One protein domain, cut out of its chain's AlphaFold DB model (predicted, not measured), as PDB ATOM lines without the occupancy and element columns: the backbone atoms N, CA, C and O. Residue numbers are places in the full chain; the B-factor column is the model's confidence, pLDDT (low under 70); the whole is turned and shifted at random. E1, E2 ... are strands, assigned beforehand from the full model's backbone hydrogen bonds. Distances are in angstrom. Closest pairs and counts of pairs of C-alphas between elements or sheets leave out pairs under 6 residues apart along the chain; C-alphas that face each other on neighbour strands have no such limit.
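Overview. This is residues 731 to 737, 746 to 760, 767 to 789, 801 to 854 and 865 to 892 of the 892 residues of an uncharacterized protein of Aliikangiella coralliicola (UniProt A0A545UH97). Though little of it is regular structure, the chain winds in stacked turns, a solenoid with E1, E3, E4, E6, E9, E12 as one wall, E5, E8, E11, E13 as another, and E7, E10 as a short third. The 127 printed residues include 13 named strands, E1 to E13, holding 48 residues, and no named helix: all strand, each sheet parallel. It is compact, radius of gyration of the C-alphas 14.1 A, spanning 40 by 33 by 25 A.

Along the chain. E1, 734 to 736, begins at C-alpha (-24.907, 47.565, 9.537). Then come E2, 748 to 750; E3, 755 to 758; E4, 785 to 788; E5, 804 to 807; E6, 819 to 822; E7, 825 to 827; E8, 834 to 837; E9, 843 to 845; E10, 848 to 850; E11, 868 to 873, 11.3 A; E12, 875 to 877. E13, 888 to 891, ends at C-alpha (-53.687, 49.070, 4.181).

Arrangement. E1 and E3 are parallel, N 735 to O 756 2.8 A; E5 and E8 likewise, N 806 to O 835 2.9 A. E2 pairs with no named strand. E6 runs on into E7 at 84 degrees.

Size, cuts and confidence. C-alpha gaps across the cuts are 737 to 746, 16.7 A; 760 to 767, 16.4 A; 789 to 801, 20.7 A; 854 to 865, 20.6 A. E5 to E6 is a long link. Printed-part mean pLDDT is 73.1; 55 residues are under 70.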
ATOM      1  N   THR A 731     -27.410  44.597  18.370       92.88
ATOM      2  CA  THR A 731     -28.214  45.781  18.014       92.88
ATOM      3  C   THR A 731     -27.424  46.809  17.200       92.88
ATOM      4  O   THR A 731     -26.206  46.936  17.330       92.88
ATOM      5  N   ASN A 732     -28.128  47.575  16.365       92.81
ATOM      6  CA  ASN A 732     -27.562  48.623  15.508       92.81
ATOM      7  C   ASN A 732     -26.484  48.115  14.531       92.81
ATOM      8  O   ASN A 732     -25.542  48.840  14.195       92.81
ATOM      9  N   SER A 733     -26.605  46.859  14.093       96.88
ATOM     10  CA  SER A 733     -25.729  46.291  13.067       96.88
ATOM     11  C   SER A 733     -25.945  46.962  11.706       96.88
ATOM     12  O   SER A 733     -27.014  47.498  11.414       96.88
ATOM     13  N   ILE A 734     -24.916  46.943  10.863       92.94
ATOM     14  CA  ILE A 734     -24.907  47.565   9.537       92.94
ATOM     15  C   ILE A 734     -24.529  46.502   8.509       92.94
ATOM     16  O   ILE A 734     -23.457  45.911   8.591       92.94
ATOM     17  N   VAL A 735     -25.388  46.303   7.515       96.31
ATOM     18  CA  VAL A 735     -25.160  45.436   6.357       96.31
ATOM     19  C   VAL A 735     -25.234  46.308   5.112       96.31
ATOM     20  O   VAL A 735     -26.325  46.709   4.704       96.31
ATOM     21  N   GLN A 736     -24.087  46.651   4.524       86.69
ATOM     22  CA  GLN A 736     -24.045  47.623   3.433       86.69
ATOM     23  C   GLN A 736     -23.144  47.276   2.246       86.69
ATOM     24  O   GLN A 736     -22.047  46.753   2.417       86.69
ATOM     25  N   ASN A 737     -23.560  47.662   1.039       83.44
ATOM     26  CA  ASN A 737     -22.771  47.498  -0.189       83.44
ATOM     27  C   ASN A 737     -22.269  46.057  -0.409       83.44
ATOM     28  O   ASN A 737     -21.125  45.840  -0.807       83.44
ATOM     29  N   SER A 746     -32.144  32.647   2.967       90.25
ATOM     30  CA  SER A 746     -32.274  34.096   2.914       90.25
ATOM     31  C   SER A 746     -30.935  34.748   2.598       90.25
ATOM     32  O   SER A 746     -29.874  34.173   2.851       90.25
ATOM     33  N   GLY A 747     -30.975  35.969   2.068       92.94
ATOM     34  CA  GLY A 747     -29.798  36.836   2.065       92.94
ATOM     35  C   GLY A 747     -29.501  37.271   3.497       92.94
ATOM     36  O   GLY A 747     -28.606  36.747   4.147       92.94
ATOM     37  N   VAL A 748     -30.321  38.174   4.029       95.44
ATOM     38  CA  VAL A 748     -30.199  38.646   5.413       95.44
ATOM     39  C   VAL A 748     -31.344  38.107   6.260       95.44
ATOM     40  O   VAL A 748     -32.470  38.568   6.104       95.44
ATOM     41  N   LEU A 749     -31.063  37.184   7.180       94.31
ATOM     42  CA  LEU A 749     -31.923  36.876   8.323       94.31
ATOM     43  C   LEU A 749     -31.406  37.651   9.545       94.31
ATOM     44  O   LEU A 749     -30.241  37.537   9.921       94.31
ATOM     45  N   ALA A 750     -32.231  38.492  10.168       94.00
ATOM     46  CA  ALA A 750     -31.787  39.247  11.339       94.00
ATOM     47  C   ALA A 750     -32.929  39.616  12.286       94.00
ATOM     48  O   ALA A 750     -33.957  40.149  11.889       94.00
ATOM     49  N   LYS A 751     -32.680  39.412  13.575       92.00
ATOM     50  CA  LYS A 751     -33.498  39.828  14.716       92.00
ATOM     51  C   LYS A 751     -32.738  40.862  15.561       92.00
ATOM     52  O   LYS A 751     -32.821  40.873  16.784       92.00
ATOM     53  N   SER A 752     -31.957  41.701  14.877       91.62
ATOM     54  CA  SER A 752     -31.126  42.773  15.432       91.62
ATOM     55  C   SER A 752     -31.910  44.085  15.445       91.62
ATOM     56  O   SER A 752     -32.236  44.632  14.388       91.62
ATOM     57  N   ASP A 753     -32.235  44.596  16.635       89.38
ATOM     58  CA  ASP A 753     -32.941  45.876  16.741       89.38
ATOM     59  C   ASP A 753     -32.061  47.040  16.258       89.38
ATOM     60  O   ASP A 753     -30.894  47.149  16.635       89.38
ATOM     61  N   GLY A 754     -32.623  47.921  15.428       89.19
ATOM     62  CA  GLY A 754     -31.929  49.082  14.867       89.19
ATOM     63  C   GLY A 754     -31.021  48.765  13.675       89.19
ATOM     64  O   GLY A 754     -30.202  49.605  13.308       89.19
ATOM     65  N   ILE A 755     -31.127  47.571  13.080       93.81
ATOM     66  CA  ILE A 755     -30.289  47.175  11.939       93.81
ATOM     67  C   ILE A 755     -30.487  48.092  10.718       93.81
ATOM     68  O   ILE A 755     -31.612  48.443  10.349       93.81
ATOM     69  N   ALA A 756     -29.386  48.443  10.053       93.44
ATOM     70  CA  ALA A 756     -29.378  49.157   8.778       93.44
ATOM     71  C   ALA A 756     -28.917  48.231   7.644       93.44
ATOM     72  O   ALA A 756     -27.792  47.736   7.666       93.44
ATOM     73  N   ILE A 757     -29.765  48.028   6.636       96.12
ATOM     74  CA  ILE A 757     -29.503  47.207   5.449       96.12
ATOM     75  C   ILE A 757     -29.525  48.129   4.226       96.12
ATOM     76  O   ILE A 757     -30.598  48.541   3.776       96.12
ATOM     77  N   LYS A 758     -28.340  48.500   3.724       86.62
ATOM     78  CA  LYS A 758     -28.181  49.593   2.754       86.62
ATOM     79  C   LYS A 758     -27.407  49.221   1.493       86.62
ATOM     80  O   LYS A 758     -26.344  48.622   1.575       86.62
ATOM     81  N   ASP A 759     -27.894  49.635   0.330       86.62
ATOM     82  CA  ASP A 759     -27.153  49.550  -0.941       86.62
ATOM     83  C   ASP A 759     -26.649  48.135  -1.296       86.62
ATOM     84  O   ASP A 759     -25.632  47.972  -1.969       86.62
ATOM     85  N   ASN A 760     -27.335  47.085  -0.835       87.50
ATOM     86  CA  ASN A 760     -26.966  45.704  -1.143       87.50
ATOM     87  C   ASN A 760     -27.638  45.228  -2.435       87.50
ATOM     88  O   ASN A 760     -28.711  45.702  -2.816       87.50
ATOM     89  N   VAL A 767     -35.307  31.922  -0.611       81.56
ATOM     90  CA  VAL A 767     -36.403  32.333   0.290       81.56
ATOM     91  C   VAL A 767     -36.619  33.854   0.241       81.56
ATOM     92  O   VAL A 767     -37.235  34.344  -0.708       81.56
ATOM     93  N   ASN A 768     -36.139  34.619   1.227       87.19
ATOM     94  CA  ASN A 768     -36.281  36.077   1.275       87.19
ATOM     95  C   ASN A 768     -34.930  36.748   0.989       87.19
ATOM     96  O   ASN A 768     -33.895  36.290   1.465       87.19
ATOM     97  N   ALA A 769     -34.927  37.884   0.293       88.81
ATOM     98  CA  ALA A 769     -33.720  38.711   0.245       88.81
ATOM     99  C   ALA A 769     -33.405  39.238   1.654       88.81
ATOM    100  O   ALA A 769     -32.275  39.130   2.129       88.81
ATOM    101  N   ILE A 770     -34.437  39.733   2.344       92.31
ATOM    102  CA  ILE A 770     -34.363  40.210   3.724       92.31
ATOM    103  C   ILE A 770     -35.503  39.585   4.530       92.31
ATOM    104  O   ILE A 770     -36.675  39.733   4.181       92.31
ATOM    105  N   ASN A 771     -35.162  38.926   5.630       90.81
ATOM    106  CA  ASN A 771     -36.098  38.392   6.601       90.81
ATOM    107  C   ASN A 771     -35.776  38.930   8.001       90.81
ATOM    108  O   ASN A 771     -34.737  38.628   8.582       90.81
ATOM    109  N   LEU A 772     -36.699  39.714   8.548       89.88
ATOM    110  CA  LEU A 772     -36.620  40.269   9.896       89.88
ATOM    111  C   LEU A 772     -37.669  39.659  10.839       89.88
ATOM    112  O   LEU A 772     -38.163  40.324  11.749       89.88
ATOM    113  N   SER A 773     -38.084  38.413  10.588       79.25
ATOM    114  CA  SER A 773     -39.035  37.689  11.435       79.25
ATOM    115  C   SER A 773     -38.366  37.104  12.673       79.25
ATOM    116  O   SER A 773     -37.376  36.393  12.538       79.25
ATOM    117  N   SER A 774     -38.956  37.309  13.846       74.38
ATOM    118  CA  SER A 774     -38.642  36.542  15.060       74.38
ATOM    119  C   SER A 774     -39.490  35.264  15.116       74.38
ATOM    120  O   SER A 774     -40.639  35.260  14.665       74.38
ATOM    121  N   ASP A 775     -38.925  34.194  15.669       69.12
ATOM    122  CA  ASP A 775     -39.646  32.986  16.071       69.12
ATOM    123  C   ASP A 775     -39.384  32.679  17.557       69.12
ATOM    124  O   ASP A 775     -38.659  33.402  18.244       69.12
ATOM    125  N   SER A 776     -40.023  31.638  18.091       61.59
ATOM    126  CA  SER A 776     -39.922  31.272  19.511       61.59
ATOM    127  C   SER A 776     -38.529  30.798  19.943       61.59
ATOM    128  O   SER A 776     -38.304  30.627  21.136       61.59
ATOM    129  N   THR A 777     -37.615  30.549  19.002       66.50
ATOM    130  CA  THR A 777     -36.287  29.980  19.264       66.50
ATOM    131  C   THR A 777     -35.143  30.960  18.997       66.50
ATOM    132  O   THR A 777     -34.130  30.919  19.700       66.50
ATOM    133  N   GLU A 778     -35.299  31.872  18.033       75.19
ATOM    134  CA  GLU A 778     -34.230  32.722  17.511       75.19
ATOM    135  C   GLU A 778     -34.560  34.225  17.546       75.19
ATOM    136  O   GLU A 778     -34.804  34.859  16.517       75.19
ATOM    137  N   GLY A 779     -34.444  34.839  18.723       79.75
ATOM    138  CA  GLY A 779     -34.240  36.285  18.847       79.75
ATOM    139  C   GLY A 779     -35.459  37.134  19.197       79.75
ATOM    140  O   GLY A 779     -36.599  36.741  18.957       79.75
ATOM    141  N   PRO A 780     -35.205  38.337  19.750       83.00
ATOM    142  CA  PRO A 780     -36.241  39.296  20.110       83.00
ATOM    143  C   PRO A 780     -36.991  39.806  18.878       83.00
ATOM    144  O   PRO A 780     -36.551  39.673  17.736       83.00
ATOM    145  N   LEU A 781     -38.097  40.496  19.126       81.19
ATOM    146  CA  LEU A 781     -38.715  41.347  18.120       81.19
ATOM    147  C   LEU A 781     -37.837  42.568  17.866       81.19
ATOM    148  O   LEU A 781     -37.380  43.224  18.807       81.19
ATOM    149  N   ILE A 782     -37.677  42.937  16.599       82.38
ATOM    150  CA  ILE A 782     -37.051  44.212  16.245       82.38
ATOM    151  C   ILE A 782     -38.056  45.358  16.436       82.38
ATOM    152  O   ILE A 782     -39.245  45.204  16.165       82.38
ATOM    153  N   LYS A 783     -37.601  46.523  16.896       79.88
ATOM    154  CA  LYS A 783     -38.423  47.740  17.031       79.88
ATOM    155  C   LYS A 783     -38.205  48.702  15.879       79.88
ATOM    156  O   LYS A 783     -39.108  49.462  15.552       79.88
ATOM    157  N   SER A 784     -37.011  48.712  15.300       83.25
ATOM    158  CA  SER A 784     -36.654  49.576  14.176       83.25
ATOM    159  C   SER A 784     -35.671  48.897  13.240       83.25
ATOM    160  O   SER A 784     -34.862  48.076  13.669       83.25
ATOM    161  N   ALA A 785     -35.739  49.271  11.968       88.88
ATOM    162  CA  ALA A 785     -34.759  48.918  10.955       88.88
ATOM    163  C   ALA A 785     -34.808  49.946   9.819       88.88
ATOM    164  O   ALA A 785     -35.846  50.572   9.582       88.88
ATOM    165  N   THR A 786     -33.702  50.090   9.097       89.62
ATOM    166  CA  THR A 786     -33.638  50.879   7.860       89.62
ATOM    167  C   THR A 786     -33.264  49.962   6.707       89.62
ATOM    168  O   THR A 786     -32.187  49.374   6.724       89.62
ATOM    169  N   ILE A 787     -34.129  49.860   5.702       92.31
ATOM    170  CA  ILE A 787     -33.905  49.097   4.471       92.31
ATOM    171  C   ILE A 787     -33.902  50.084   3.305       92.31
ATOM    172  O   ILE A 787     -34.959  50.517   2.844       92.31
ATOM    173  N   GLU A 788     -32.711  50.457   2.843       88.25
ATOM    174  CA  GLU A 788     -32.541  51.583   1.923       88.25
ATOM    175  C   GLU A 788     -31.640  51.264   0.723       88.25
ATOM    176  O   GLU A 788     -30.579  50.671   0.882       88.25
ATOM    177  N   GLY A 789     -32.027  51.683  -0.485       81.75
ATOM    178  CA  GLY A 789     -31.126  51.660  -1.651       81.75
ATOM    179  C   GLY A 789     -30.778  50.263  -2.187       81.75
ATOM    180  O   GLY A 789     -29.926  50.126  -3.065       81.75
ATOM    181  N   SER A 801     -42.507  33.021  -1.532       65.12
ATOM    182  CA  SER A 801     -41.691  33.849  -0.630       65.12
ATOM    183  C   SER A 801     -41.746  35.327  -1.012       65.12
ATOM    184  O   SER A 801     -41.859  35.683  -2.178       65.12
ATOM    185  N   GLU A 802     -41.658  36.215  -0.031       78.44
ATOM    186  CA  GLU A 802     -41.617  37.661  -0.251       78.44
ATOM    187  C   GLU A 802     -40.167  38.135  -0.446       78.44
ATOM    188  O   GLU A 802     -39.227  37.449  -0.045       78.44
ATOM    189  N   SER A 803     -39.927  39.291  -1.072       83.38
ATOM    190  CA  SER A 803     -38.546  39.812  -1.152       83.38
ATOM    191  C   SER A 803     -38.088  40.307   0.217       83.38
ATOM    192  O   SER A 803     -36.995  39.966   0.671       83.38
ATOM    193  N   ILE A 804     -38.964  41.058   0.889       87.69
ATOM    194  CA  ILE A 804     -38.762  41.545   2.250       87.69
ATOM    195  C   ILE A 804     -39.890  41.012   3.127       87.69
ATOM    196  O   ILE A 804     -41.068  41.282   2.873       87.69
ATOM    197  N   LYS A 805     -39.518  40.297   4.185       86.31
ATOM    198  CA  LYS A 805     -40.442  39.815   5.207       86.31
ATOM    199  C   LYS A 805     -40.116  40.451   6.551       86.31
ATOM    200  O   LYS A 805     -38.981  40.390   7.015       86.31
ATOM    201  N   VAL A 806     -41.128  41.028   7.186       83.12
ATOM    202  CA  VAL A 806     -41.057  41.585   8.540       83.12
ATOM    203  C   VAL A 806     -42.234  41.018   9.332       83.12
ATOM    204  O   VAL A 806     -43.390  41.283   9.004       83.12
ATOM    205  N   VAL A 807     -41.963  40.213  10.362       73.94
ATOM    206  CA  VAL A 807     -43.010  39.605  11.208       73.94
ATOM    207  C   VAL A 807     -42.882  40.119  12.631       73.94
ATOM    208  O   VAL A 807     -41.815  40.006  13.229       73.94
ATOM    209  N   MET A 808     -43.986  40.634  13.178       64.81
ATOM    210  CA  MET A 808     -44.121  40.982  14.594       64.81
ATOM    211  C   MET A 808     -45.454  40.426  15.132       64.81
ATOM    212  O   MET A 808     -46.421  40.334  14.380       64.81
ATOM    213  N   PRO A 809     -45.554  39.989  16.400       52.59
ATOM    214  CA  PRO A 809     -46.804  39.512  16.978       52.59
ATOM    215  C   PRO A 809     -47.798  40.654  17.221       52.59
ATOM    216  O   PRO A 809     -47.452  41.833  17.247       52.59
ATOM    217  N   PHE A 810     -49.056  40.270  17.442       48.97
ATOM    218  CA  PHE A 810     -50.179  41.169  17.687       48.97
ATOM    219  C   PHE A 810     -49.920  42.113  18.875       48.97
ATOM    220  O   PHE A 810     -49.921  41.661  20.017       48.97
ATOM    221  N   SER A 811     -49.774  43.421  18.636       47.09
ATOM    222  CA  SER A 811     -50.275  44.465  19.549       47.09
ATOM    223  C   SER A 811     -50.156  45.872  18.948       47.09
ATOM    224  O   SER A 811     -49.151  46.223  18.337       47.09
ATOM    225  N   ASN A 812     -51.162  46.714  19.202       48.66
ATOM    226  CA  ASN A 812     -51.097  48.173  19.048       48.66
ATOM    227  C   ASN A 812     -50.215  48.784  20.157       48.66
ATOM    228  O   ASN A 812     -50.711  49.515  21.015       48.66
ATOM    229  N   ASN A 813     -48.927  48.435  20.205       51.84
ATOM    230  CA  ASN A 813     -48.005  48.956  21.211       51.84
ATOM    231  C   ASN A 813     -47.213  50.152  20.654       51.84
ATOM    232  O   ASN A 813     -46.474  50.030  19.679       51.84
ATOM    233  N   SER A 814     -47.352  51.313  21.298       51.09
ATOM    234  CA  SER A 814     -46.720  52.586  20.922       51.09
ATOM    235  C   SER A 814     -45.191  52.621  21.070       51.09
ATOM    236  O   SER A 814     -44.572  53.616  20.697       51.09
ATOM    237  N   SER A 815     -44.573  51.566  21.616       53.66
ATOM    238  CA  SER A 815     -43.115  51.446  21.776       53.66
ATOM    239  C   SER A 815     -42.374  50.942  20.530       53.66
ATOM    240  O   SER A 815     -41.159  51.135  20.434       53.66
ATOM    241  N   PHE A 816     -43.076  50.345  19.556       62.00
ATOM    242  CA  PHE A 816     -42.469  49.980  18.274       62.00
ATOM    243  C   PHE A 816     -42.169  51.244  17.463       62.00
ATOM    244  O   PHE A 816     -43.051  52.062  17.194       62.00
ATOM    245  N   LYS A 817     -40.896  51.412  17.093       59.81
ATOM    246  CA  LYS A 817     -40.428  52.499  16.228       59.81
ATOM    247  C   LYS A 817     -40.695  52.144  14.759       59.81
ATOM    248  O   LYS A 817     -41.232  51.089  14.443       59.81
ATOM    249  N   LYS A 818     -40.373  53.060  13.849       70.62
ATOM    250  CA  LYS A 818     -40.601  52.909  12.406       70.62
ATOM    251  C   LYS A 818     -39.603  51.913  11.795       70.62
ATOM    252  O   LYS A 818     -38.411  51.989  12.098       70.62
ATOM    253  N   VAL A 819     -40.070  50.993  10.950       78.00
ATOM    254  CA  VAL A 819     -39.219  50.315   9.958       78.00
ATOM    255  C   VAL A 819     -39.371  51.069   8.643       78.00
ATOM    256  O   VAL A 819     -40.458  51.133   8.070       78.00
ATOM    257  N   ASP A 820     -38.275  51.672   8.194       83.31
ATOM    258  CA  ASP A 820     -38.234  52.469   6.971       83.31
ATOM    259  C   ASP A 820     -37.765  51.605   5.802       83.31
ATOM    260  O   ASP A 820     -36.639  51.106   5.816       83.31
ATOM    261  N   ILE A 821     -38.619  51.439   4.786       87.56
ATOM    262  CA  ILE A 821     -38.268  50.754   3.534       87.56
ATOM    263  C   ILE A 821     -38.320  51.764   2.393       87.56
ATOM    264  O   ILE A 821     -39.405  52.094   1.898       87.56
ATOM    265  N   THR A 822     -37.154  52.263   1.984       85.88
ATOM    266  CA  THR A 822     -37.053  53.388   1.047       85.88
ATOM    267  C   THR A 822     -36.056  53.176  -0.083       85.88
ATOM    268  O   THR A 822     -35.036  52.514   0.073       85.88
ATOM    269  N   ASN A 823     -36.311  53.773  -1.249       84.56
ATOM    270  CA  ASN A 823     -35.341  53.828  -2.354       84.56
ATOM    271  C   ASN A 823     -34.854  52.455  -2.874       84.56
ATOM    272  O   ASN A 823     -33.795  52.388  -3.496       84.56
ATOM    273  N   ASN A 824     -35.585  51.361  -2.636       83.19
ATOM    274  CA  ASN A 824     -35.188  50.024  -3.088       83.19
ATOM    275  C   ASN A 824     -35.713  49.732  -4.502       83.19
ATOM    276  O   ASN A 824     -36.774  50.216  -4.894       83.19
ATOM    277  N   GLU A 825     -35.001  48.897  -5.253       82.50
ATOM    278  CA  GLU A 825     -35.441  48.340  -6.535       82.50
ATOM    279  C   GLU A 825     -35.774  46.858  -6.347       82.50
ATOM    280  O   GLU A 825     -34.886  46.052  -6.078       82.50
ATOM    281  N   ILE A 826     -37.048  46.487  -6.471       81.38
ATOM    282  CA  ILE A 826     -37.532  45.126  -6.224       81.38
ATOM    283  C   ILE A 826     -38.157  44.575  -7.501       81.38
ATOM    284  O   ILE A 826     -39.131  45.108  -8.034       81.38
ATOM    285  N   SER A 827     -37.594  43.479  -7.999       74.00
ATOM    286  CA  SER A 827     -37.995  42.876  -9.263       74.00
ATOM    287  C   SER A 827     -38.436  41.421  -9.111       74.00
ATOM    288  O   SER A 827     -37.892  40.681  -8.296       74.00
ATOM    289  N   ASN A 828     -39.405  41.004  -9.938       65.94
ATOM    290  CA  ASN A 828     -39.881  39.616 -10.074       65.94
ATOM    291  C   ASN A 828     -40.538  38.997  -8.823       65.94
ATOM    292  O   ASN A 828     -40.350  37.817  -8.538       65.94
ATOM    293  N   CYS A 829     -41.366  39.756  -8.105       65.00
ATOM    294  CA  CYS A 829     -42.126  39.216  -6.974       65.00
ATOM    295  C   CYS A 829     -43.100  38.108  -7.422       65.00
ATOM    296  O   CYS A 829     -43.831  38.277  -8.405       65.00
ATOM    297  N   THR A 830     -43.109  36.985  -6.698       57.09
ATOM    298  CA  THR A 830     -43.926  35.799  -7.015       57.09
ATOM    299  C   THR A 830     -45.367  35.925  -6.512       57.09
ATOM    300  O   THR A 830     -46.287  35.588  -7.257       57.09
ATOM    301  N   ILE A 831     -45.562  36.457  -5.296       59.53
ATOM    302  CA  ILE A 831     -46.874  36.749  -4.685       59.53
ATOM    303  C   ILE A 831     -46.887  38.174  -4.099       59.53
ATOM    304  O   ILE A 831     -47.463  39.069  -4.715       59.53
ATOM    305  N   GLU A 832     -46.206  38.395  -2.965       71.44
ATOM    306  CA  GLU A 832     -46.065  39.688  -2.270       71.44
ATOM    307  C   GLU A 832     -44.599  40.165  -2.360       71.44
ATOM    308  O   GLU A 832     -43.673  39.366  -2.216       71.44
ATOM    309  N   CYS A 833     -44.345  41.453  -2.627       77.06
ATOM    310  CA  CYS A 833     -42.966  41.970  -2.648       77.06
ATOM    311  C   CYS A 833     -42.465  42.251  -1.230       77.06
ATOM    312  O   CYS A 833     -41.343  41.886  -0.872       77.06
ATOM    313  N   ILE A 834     -43.312  42.908  -0.437       81.44
ATOM    314  CA  ILE A 834     -43.038  43.293   0.943       81.44
ATOM    315  C   ILE A 834     -44.215  42.853   1.794       81.44
ATOM    316  O   ILE A 834     -45.364  43.196   1.504       81.44
ATOM    317  N   LYS A 835     -43.919  42.161   2.888       80.25
ATOM    318  CA  LYS A 835     -44.937  41.750   3.842       80.25
ATOM    319  C   LYS A 835     -44.587  42.171   5.248       80.25
ATOM    320  O   LYS A 835     -43.561  41.762   5.794       80.25
ATOM    321  N   PHE A 836     -45.510  42.927   5.827       75.06
ATOM    322  CA  PHE A 836     -45.615  43.126   7.256       75.06
ATOM    323  C   PHE A 836     -46.704  42.192   7.776       75.06
ATOM    324  O   PHE A 836     -47.879  42.323   7.431       75.06
ATOM    325  N   GLU A 837     -46.334  41.226   8.604       68.94
ATOM    326  CA  GLU A 837     -47.328  40.445   9.334       68.94
ATOM    327  C   GLU A 837     -47.672  41.180  10.639       68.94
ATOM    328  O   GLU A 837     -46.799  41.375  11.482       68.94
ATOM    329  N   LYS A 838     -48.955  41.559  10.788       61.09
ATOM    330  CA  LYS A 838     -49.590  42.066  12.026       61.09
ATOM    331  C   LYS A 838     -49.051  43.417  12.558       61.09
ATOM    332  O   LYS A 838     -48.890  43.574  13.769       61.09
ATOM    333  N   ARG A 839     -48.811  44.410  11.685       58.31
ATOM    334  CA  ARG A 839     -48.288  45.748  12.051       58.31
ATOM    335  C   ARG A 839     -49.225  46.912  11.675       58.31
ATOM    336  O   ARG A 839     -50.000  46.794  10.736       58.31
ATOM    337  N   HIS A 840     -49.107  48.048  12.384       52.62
ATOM    338  CA  HIS A 840     -49.971  49.232  12.231       52.62
ATOM    339  C   HIS A 840     -49.241  50.610  12.259       52.62
ATOM    340  O   HIS A 840     -49.843  51.585  12.703       52.62
ATOM    341  N   SER A 841     -47.973  50.754  11.821       53.38
ATOM    342  CA  SER A 841     -47.305  52.090  11.818       53.38
ATOM    343  C   SER A 841     -46.126  52.336  10.842       53.38
ATOM    344  O   SER A 841     -45.429  53.343  10.982       53.38
ATOM    345  N   ASP A 842     -45.885  51.477   9.846       67.62
ATOM    346  CA  ASP A 842     -44.737  51.626   8.928       67.62
ATOM    347  C   ASP A 842     -45.031  52.395   7.641       67.62
ATOM    348  O   ASP A 842     -46.182  52.489   7.209       67.62
ATOM    349  N   CYS A 843     -43.958  52.899   7.014       69.62
ATOM    350  CA  CYS A 843     -43.984  53.521   5.694       69.62
ATOM    351  C   CYS A 843     -43.113  52.738   4.707       69.62
ATOM    352  O   CYS A 843     -41.935  52.485   4.965       69.62
ATOM    353  N   VAL A 844     -43.670  52.458   3.535       79.38
ATOM    354  CA  VAL A 844     -42.920  52.016   2.356       79.38
ATOM    355  C   VAL A 844     -42.930  53.159   1.351       79.38
ATOM    356  O   VAL A 844     -44.005  53.505   0.854       79.38
ATOM    357  N   SER A 845     -41.778  53.757   1.039       83.19
ATOM    358  CA  SER A 845     -41.757  54.928   0.152       83.19
ATOM    359  C   SER A 845     -40.625  54.999  -0.871       83.19
ATOM    360  O   SER A 845     -39.521  54.517  -0.653       83.19
ATOM    361  N   ASN A 846     -40.907  55.619  -2.019       82.81
ATOM    362  CA  ASN A 846     -39.954  55.837  -3.119       82.81
ATOM    363  C   ASN A 846     -39.218  54.566  -3.609       82.81
ATOM    364  O   ASN A 846     -38.082  54.624  -4.080       82.81
ATOM    365  N   ASN A 847     -39.850  53.396  -3.508       81.06
ATOM    366  CA  ASN A 847     -39.322  52.147  -4.056       81.06
ATOM    367  C   ASN A 847     -39.732  51.993  -5.527       81.06
ATOM    368  O   ASN A 847     -40.771  52.502  -5.959       81.06
ATOM    369  N   LEU A 848     -38.918  51.286  -6.306       78.25
ATOM    370  CA  LEU A 848     -39.203  50.898  -7.682       78.25
ATOM    371  C   LEU A 848     -39.530  49.406  -7.735       78.25
ATOM    372  O   LEU A 848     -38.680  48.577  -7.424       78.25
ATOM    373  N   PHE A 849     -40.729  49.066  -8.194       77.69
ATOM    374  CA  PHE A 849     -41.141  47.683  -8.404       77.69
ATOM    375  C   PHE A 849     -41.221  47.357  -9.897       77.69
ATOM    376  O   PHE A 849     -41.880  48.054 -10.677       77.69
ATOM    377  N   THR A 850     -40.587  46.261 -10.311       68.88
ATOM    378  CA  THR A 850     -40.655  45.771 -11.696       68.88
ATOM    379  C   THR A 850     -41.169  44.332 -11.737       68.88
ATOM    380  O   THR A 850     -40.604  43.441 -11.100       68.88
ATOM    381  N   PHE A 851     -42.202  44.070 -12.533       64.75
ATOM    382  CA  PHE A 851     -42.710  42.720 -12.773       64.75
ATOM    383  C   PHE A 851     -42.275  42.282 -14.171       64.75
ATOM    384  O   PHE A 851     -42.745  42.844 -15.157       64.75
ATOM    385  N   ASN A 852     -41.366  41.314 -14.294       52.88
ATOM    386  CA  ASN A 852     -40.960  40.846 -15.616       52.88
ATOM    387  C   ASN A 852     -41.894  39.731 -16.119       52.88
ATOM    388  O   ASN A 852     -42.093  38.719 -15.450       52.88
ATOM    389  N   ASN A 853     -42.413  39.905 -17.339       46.31
ATOM    390  CA  ASN A 853     -43.166  38.899 -18.101       46.31
ATOM    391  C   ASN A 853     -42.243  37.887 -18.830       46.31
ATOM    392  O   ASN A 853     -42.729  37.014 -19.546       46.31
ATOM    393  N   GLY A 854     -40.915  38.019 -18.689       39.19
ATOM    394  CA  GLY A 854     -39.901  37.226 -19.401       39.19
ATOM    395  C   GLY A 854     -39.587  35.840 -18.824       39.19
ATOM    396  O   GLY A 854     -38.935  35.042 -19.493       39.19
ATOM    397  N   GLU A 865     -56.958  38.144  -9.628       40.19
ATOM    398  CA  GLU A 865     -57.466  39.169  -8.730       40.19
ATOM    399  C   GLU A 865     -56.640  39.178  -7.430       40.19
ATOM    400  O   GLU A 865     -56.764  38.286  -6.596       40.19
ATOM    401  N   SER A 866     -55.824  40.231  -7.261       44.62
ATOM    402  CA  SER A 866     -55.057  40.645  -6.062       44.62
ATOM    403  C   SER A 866     -53.593  40.183  -5.907       44.62
ATOM    404  O   SER A 866     -53.217  39.490  -4.967       44.62
ATOM    405  N   ARG A 867     -52.682  40.703  -6.747       53.16
ATOM    406  CA  ARG A 867     -51.265  40.817  -6.339       53.16
ATOM    407  C   ARG A 867     -51.116  41.968  -5.339       53.16
ATOM    408  O   ARG A 867     -51.076  43.130  -5.741       53.16
ATOM    409  N   LEU A 868     -51.054  41.646  -4.049       54.72
ATOM    410  CA  LEU A 868     -50.707  42.598  -2.994       54.72
ATOM    411  C   LEU A 868     -49.207  42.913  -3.073       54.72
ATOM    412  O   LEU A 868     -48.373  42.063  -2.781       54.72
ATOM    413  N   VAL A 869     -48.839  44.125  -3.494       64.25
ATOM    414  CA  VAL A 869     -47.417  44.529  -3.592       64.25
ATOM    415  C   VAL A 869     -46.817  44.703  -2.197       64.25
ATOM    416  O   VAL A 869     -45.700  44.257  -1.924       64.25
ATOM    417  N   VAL A 870     -47.590  45.348  -1.327       68.25
ATOM    418  CA  VAL A 870     -47.274  45.589   0.076       68.25
ATOM    419  C   VAL A 870     -48.495  45.212   0.897       68.25
ATOM    420  O   VAL A 870     -49.614  45.617   0.569       68.25
ATOM    421  N   LYS A 871     -48.274  44.456   1.969       69.12
ATOM    422  CA  LYS A 871     -49.320  44.027   2.897       69.12
ATOM    423  C   LYS A 871     -49.008  44.459   4.323       69.12
ATOM    424  O   LYS A 871     -47.860  44.325   4.747       69.12
ATOM    425  N   GLY A 872     -50.025  44.927   5.052       64.06
ATOM    426  CA  GLY A 872     -49.943  45.184   6.495       64.06
ATOM    427  C   GLY A 872     -49.187  46.461   6.869       64.06
ATOM    428  O   GLY A 872     -48.548  46.521   7.917       64.06
ATOM    429  N   THR A 873     -49.216  47.474   6.000       66.88
ATOM    430  CA  THR A 873     -48.577  48.777   6.240       66.88
ATOM    431  C   THR A 873     -49.618  49.882   6.411       66.88
ATOM    432  O   THR A 873     -50.734  49.774   5.908       66.88
ATOM    433  N   THR A 874     -49.250  50.963   7.096       63.28
ATOM    434  CA  THR A 874     -50.115  52.141   7.293       63.28
ATOM    435  C   THR A 874     -49.821  53.283   6.336       63.28
ATOM    436  O   THR A 874     -50.576  54.251   6.293       63.28
ATOM    437  N   CYS A 875     -48.714  53.216   5.593       67.06
ATOM    438  CA  CYS A 875     -48.330  54.265   4.661       67.06
ATOM    439  C   CYS A 875     -47.554  53.695   3.470       67.06
ATOM    440  O   CYS A 875     -46.570  52.968   3.613       67.06
ATOM    441  N   VAL A 876     -48.001  54.078   2.279       67.50
ATOM    442  CA  VAL A 876     -47.368  53.788   0.997       67.50
ATOM    443  C   VAL A 876     -47.286  55.112   0.252       67.50
ATOM    444  O   VAL A 876     -48.329  55.694  -0.041       67.50
ATOM    445  N   ASP A 877     -46.078  55.592  -0.047       72.00
ATOM    446  CA  ASP A 877     -45.896  56.921  -0.651       72.00
ATOM    447  C   ASP A 877     -44.844  56.936  -1.770       72.00
ATOM    448  O   ASP A 877     -43.817  56.270  -1.683       72.00
ATOM    449  N   GLU A 878     -45.099  57.678  -2.845       72.31
ATOM    450  CA  GLU A 878     -44.178  57.898  -3.981       72.31
ATOM    451  C   GLU A 878     -43.555  56.634  -4.636       72.31
ATOM    452  O   GLU A 878     -42.573  56.724  -5.376       72.31
ATOM    453  N   ASN A 879     -44.107  55.435  -4.408       71.06
ATOM    454  CA  ASN A 879     -43.603  54.201  -5.019       71.06
ATOM    455  C   ASN A 879     -43.913  54.157  -6.526       71.06
ATOM    456  O   ASN A 879     -44.998  54.535  -6.972       71.06
ATOM    457  N   ARG A 880     -42.953  53.674  -7.320       66.69
ATOM    458  CA  ARG A 880     -43.017  53.621  -8.790       66.69
ATOM    459  C   ARG A 880     -43.102  52.184  -9.290       66.69
ATOM    460  O   ARG A 880     -42.478  51.285  -8.732       66.69
ATOM    461  N   PHE A 881     -43.811  51.998 -10.399       68.81
ATOM    462  CA  PHE A 881     -44.049  50.697 -11.023       68.81
ATOM    463  C   PHE A 881     -43.769  50.751 -12.519       68.81
ATOM    464  O   PHE A 881     -44.015  51.772 -13.157       68.81
ATOM    465  N   TYR A 882     -43.258  49.653 -13.072       61.03
ATOM    466  CA  TYR A 882     -42.944  49.547 -14.503       61.03
ATOM    467  C   TYR A 882     -44.091  48.952 -15.353       61.03
ATOM    468  O   TYR A 882     -43.943  48.831 -16.562       61.03
ATOM    469  N   ASP A 883     -45.224  48.569 -14.748       58.34
ATOM    470  CA  ASP A 883     -46.370  47.934 -15.430       58.34
ATOM    471  C   ASP A 883     -47.697  48.639 -15.078       58.34
ATOM    472  O   ASP A 883     -47.893  49.037 -13.930       58.34
ATOM    473  N   ASP A 884     -48.607  48.748 -16.053       48.19
ATOM    474  CA  ASP A 884     -49.864  49.522 -16.030       48.19
ATOM    475  C   ASP A 884     -51.045  48.782 -15.349       48.19
ATOM    476  O   ASP A 884     -52.199  49.211 -15.434       48.19
ATOM    477  N   ARG A 885     -50.804  47.637 -14.692       51.84
ATOM    478  CA  ARG A 885     -51.860  46.821 -14.054       51.84
ATOM    479  C   ARG A 885     -52.373  47.417 -12.728       51.84
ATOM    480  O   ARG A 885     -51.590  48.043 -12.014       51.84
ATOM    481  N   PRO A 886     -53.651  47.179 -12.343       44.72
ATOM    482  CA  PRO A 886     -54.203  47.639 -11.068       44.72
ATOM    483  C   PRO A 886     -53.457  47.001  -9.897       44.72
ATOM    484  O   PRO A 886     -53.276  45.785  -9.858       44.72
ATOM    485  N   GLN A 887     -53.039  47.820  -8.938       52.97
ATOM    486  CA  GLN A 887     -52.292  47.373  -7.767       52.97
ATOM    487  C   GLN A 887     -53.126  47.587  -6.521       52.97
ATOM    488  O   GLN A 887     -53.695  48.658  -6.318       52.97
ATOM    489  N   ILE A 888     -53.195  46.546  -5.700       53.50
ATOM    490  CA  ILE A 888     -53.915  46.579  -4.437       53.50
ATOM    491  C   ILE A 888     -52.858  46.683  -3.343       53.50
ATOM    492  O   ILE A 888     -51.953  45.852  -3.253       53.50
ATOM    493  N   TYR A 889     -52.957  47.734  -2.541       57.41
ATOM    494  CA  TYR A 889     -52.303  47.808  -1.244       57.41
ATOM    495  C   TYR A 889     -53.329  47.359  -0.209       57.41
ATOM    496  O   TYR A 889     -54.445  47.874  -0.202       57.41
ATOM    497  N   ASP A 890     -52.968  46.403   0.643       51.88
ATOM    498  CA  ASP A 890     -53.768  46.085   1.829       51.88
ATOM    499  C   ASP A 890     -53.253  46.959   2.971       51.88
ATOM    500  O   ASP A 890     -52.307  46.606   3.687       51.88
ATOM    501  N   THR A 891     -53.819  48.165   3.041       51.53
ATOM    502  CA  THR A 891     -53.687  49.070   4.181       51.53
ATOM    503  C   THR A 891     -54.810  48.741   5.161       51.53
ATOM    504  O   THR A 891     -55.978  48.844   4.783       51.53
ATOM    505  N   HIS A 892     -54.465  48.330   6.382       47.19
ATOM    506  CA  HIS A 892     -55.440  48.079   7.452       47.19
ATOM    507  C   HIS A 892     -56.116  49.355   7.951       47.19
ATOM    508  O   HIS A 892     -55.396  50.366   8.132       47.19
TER     509      HIS A 892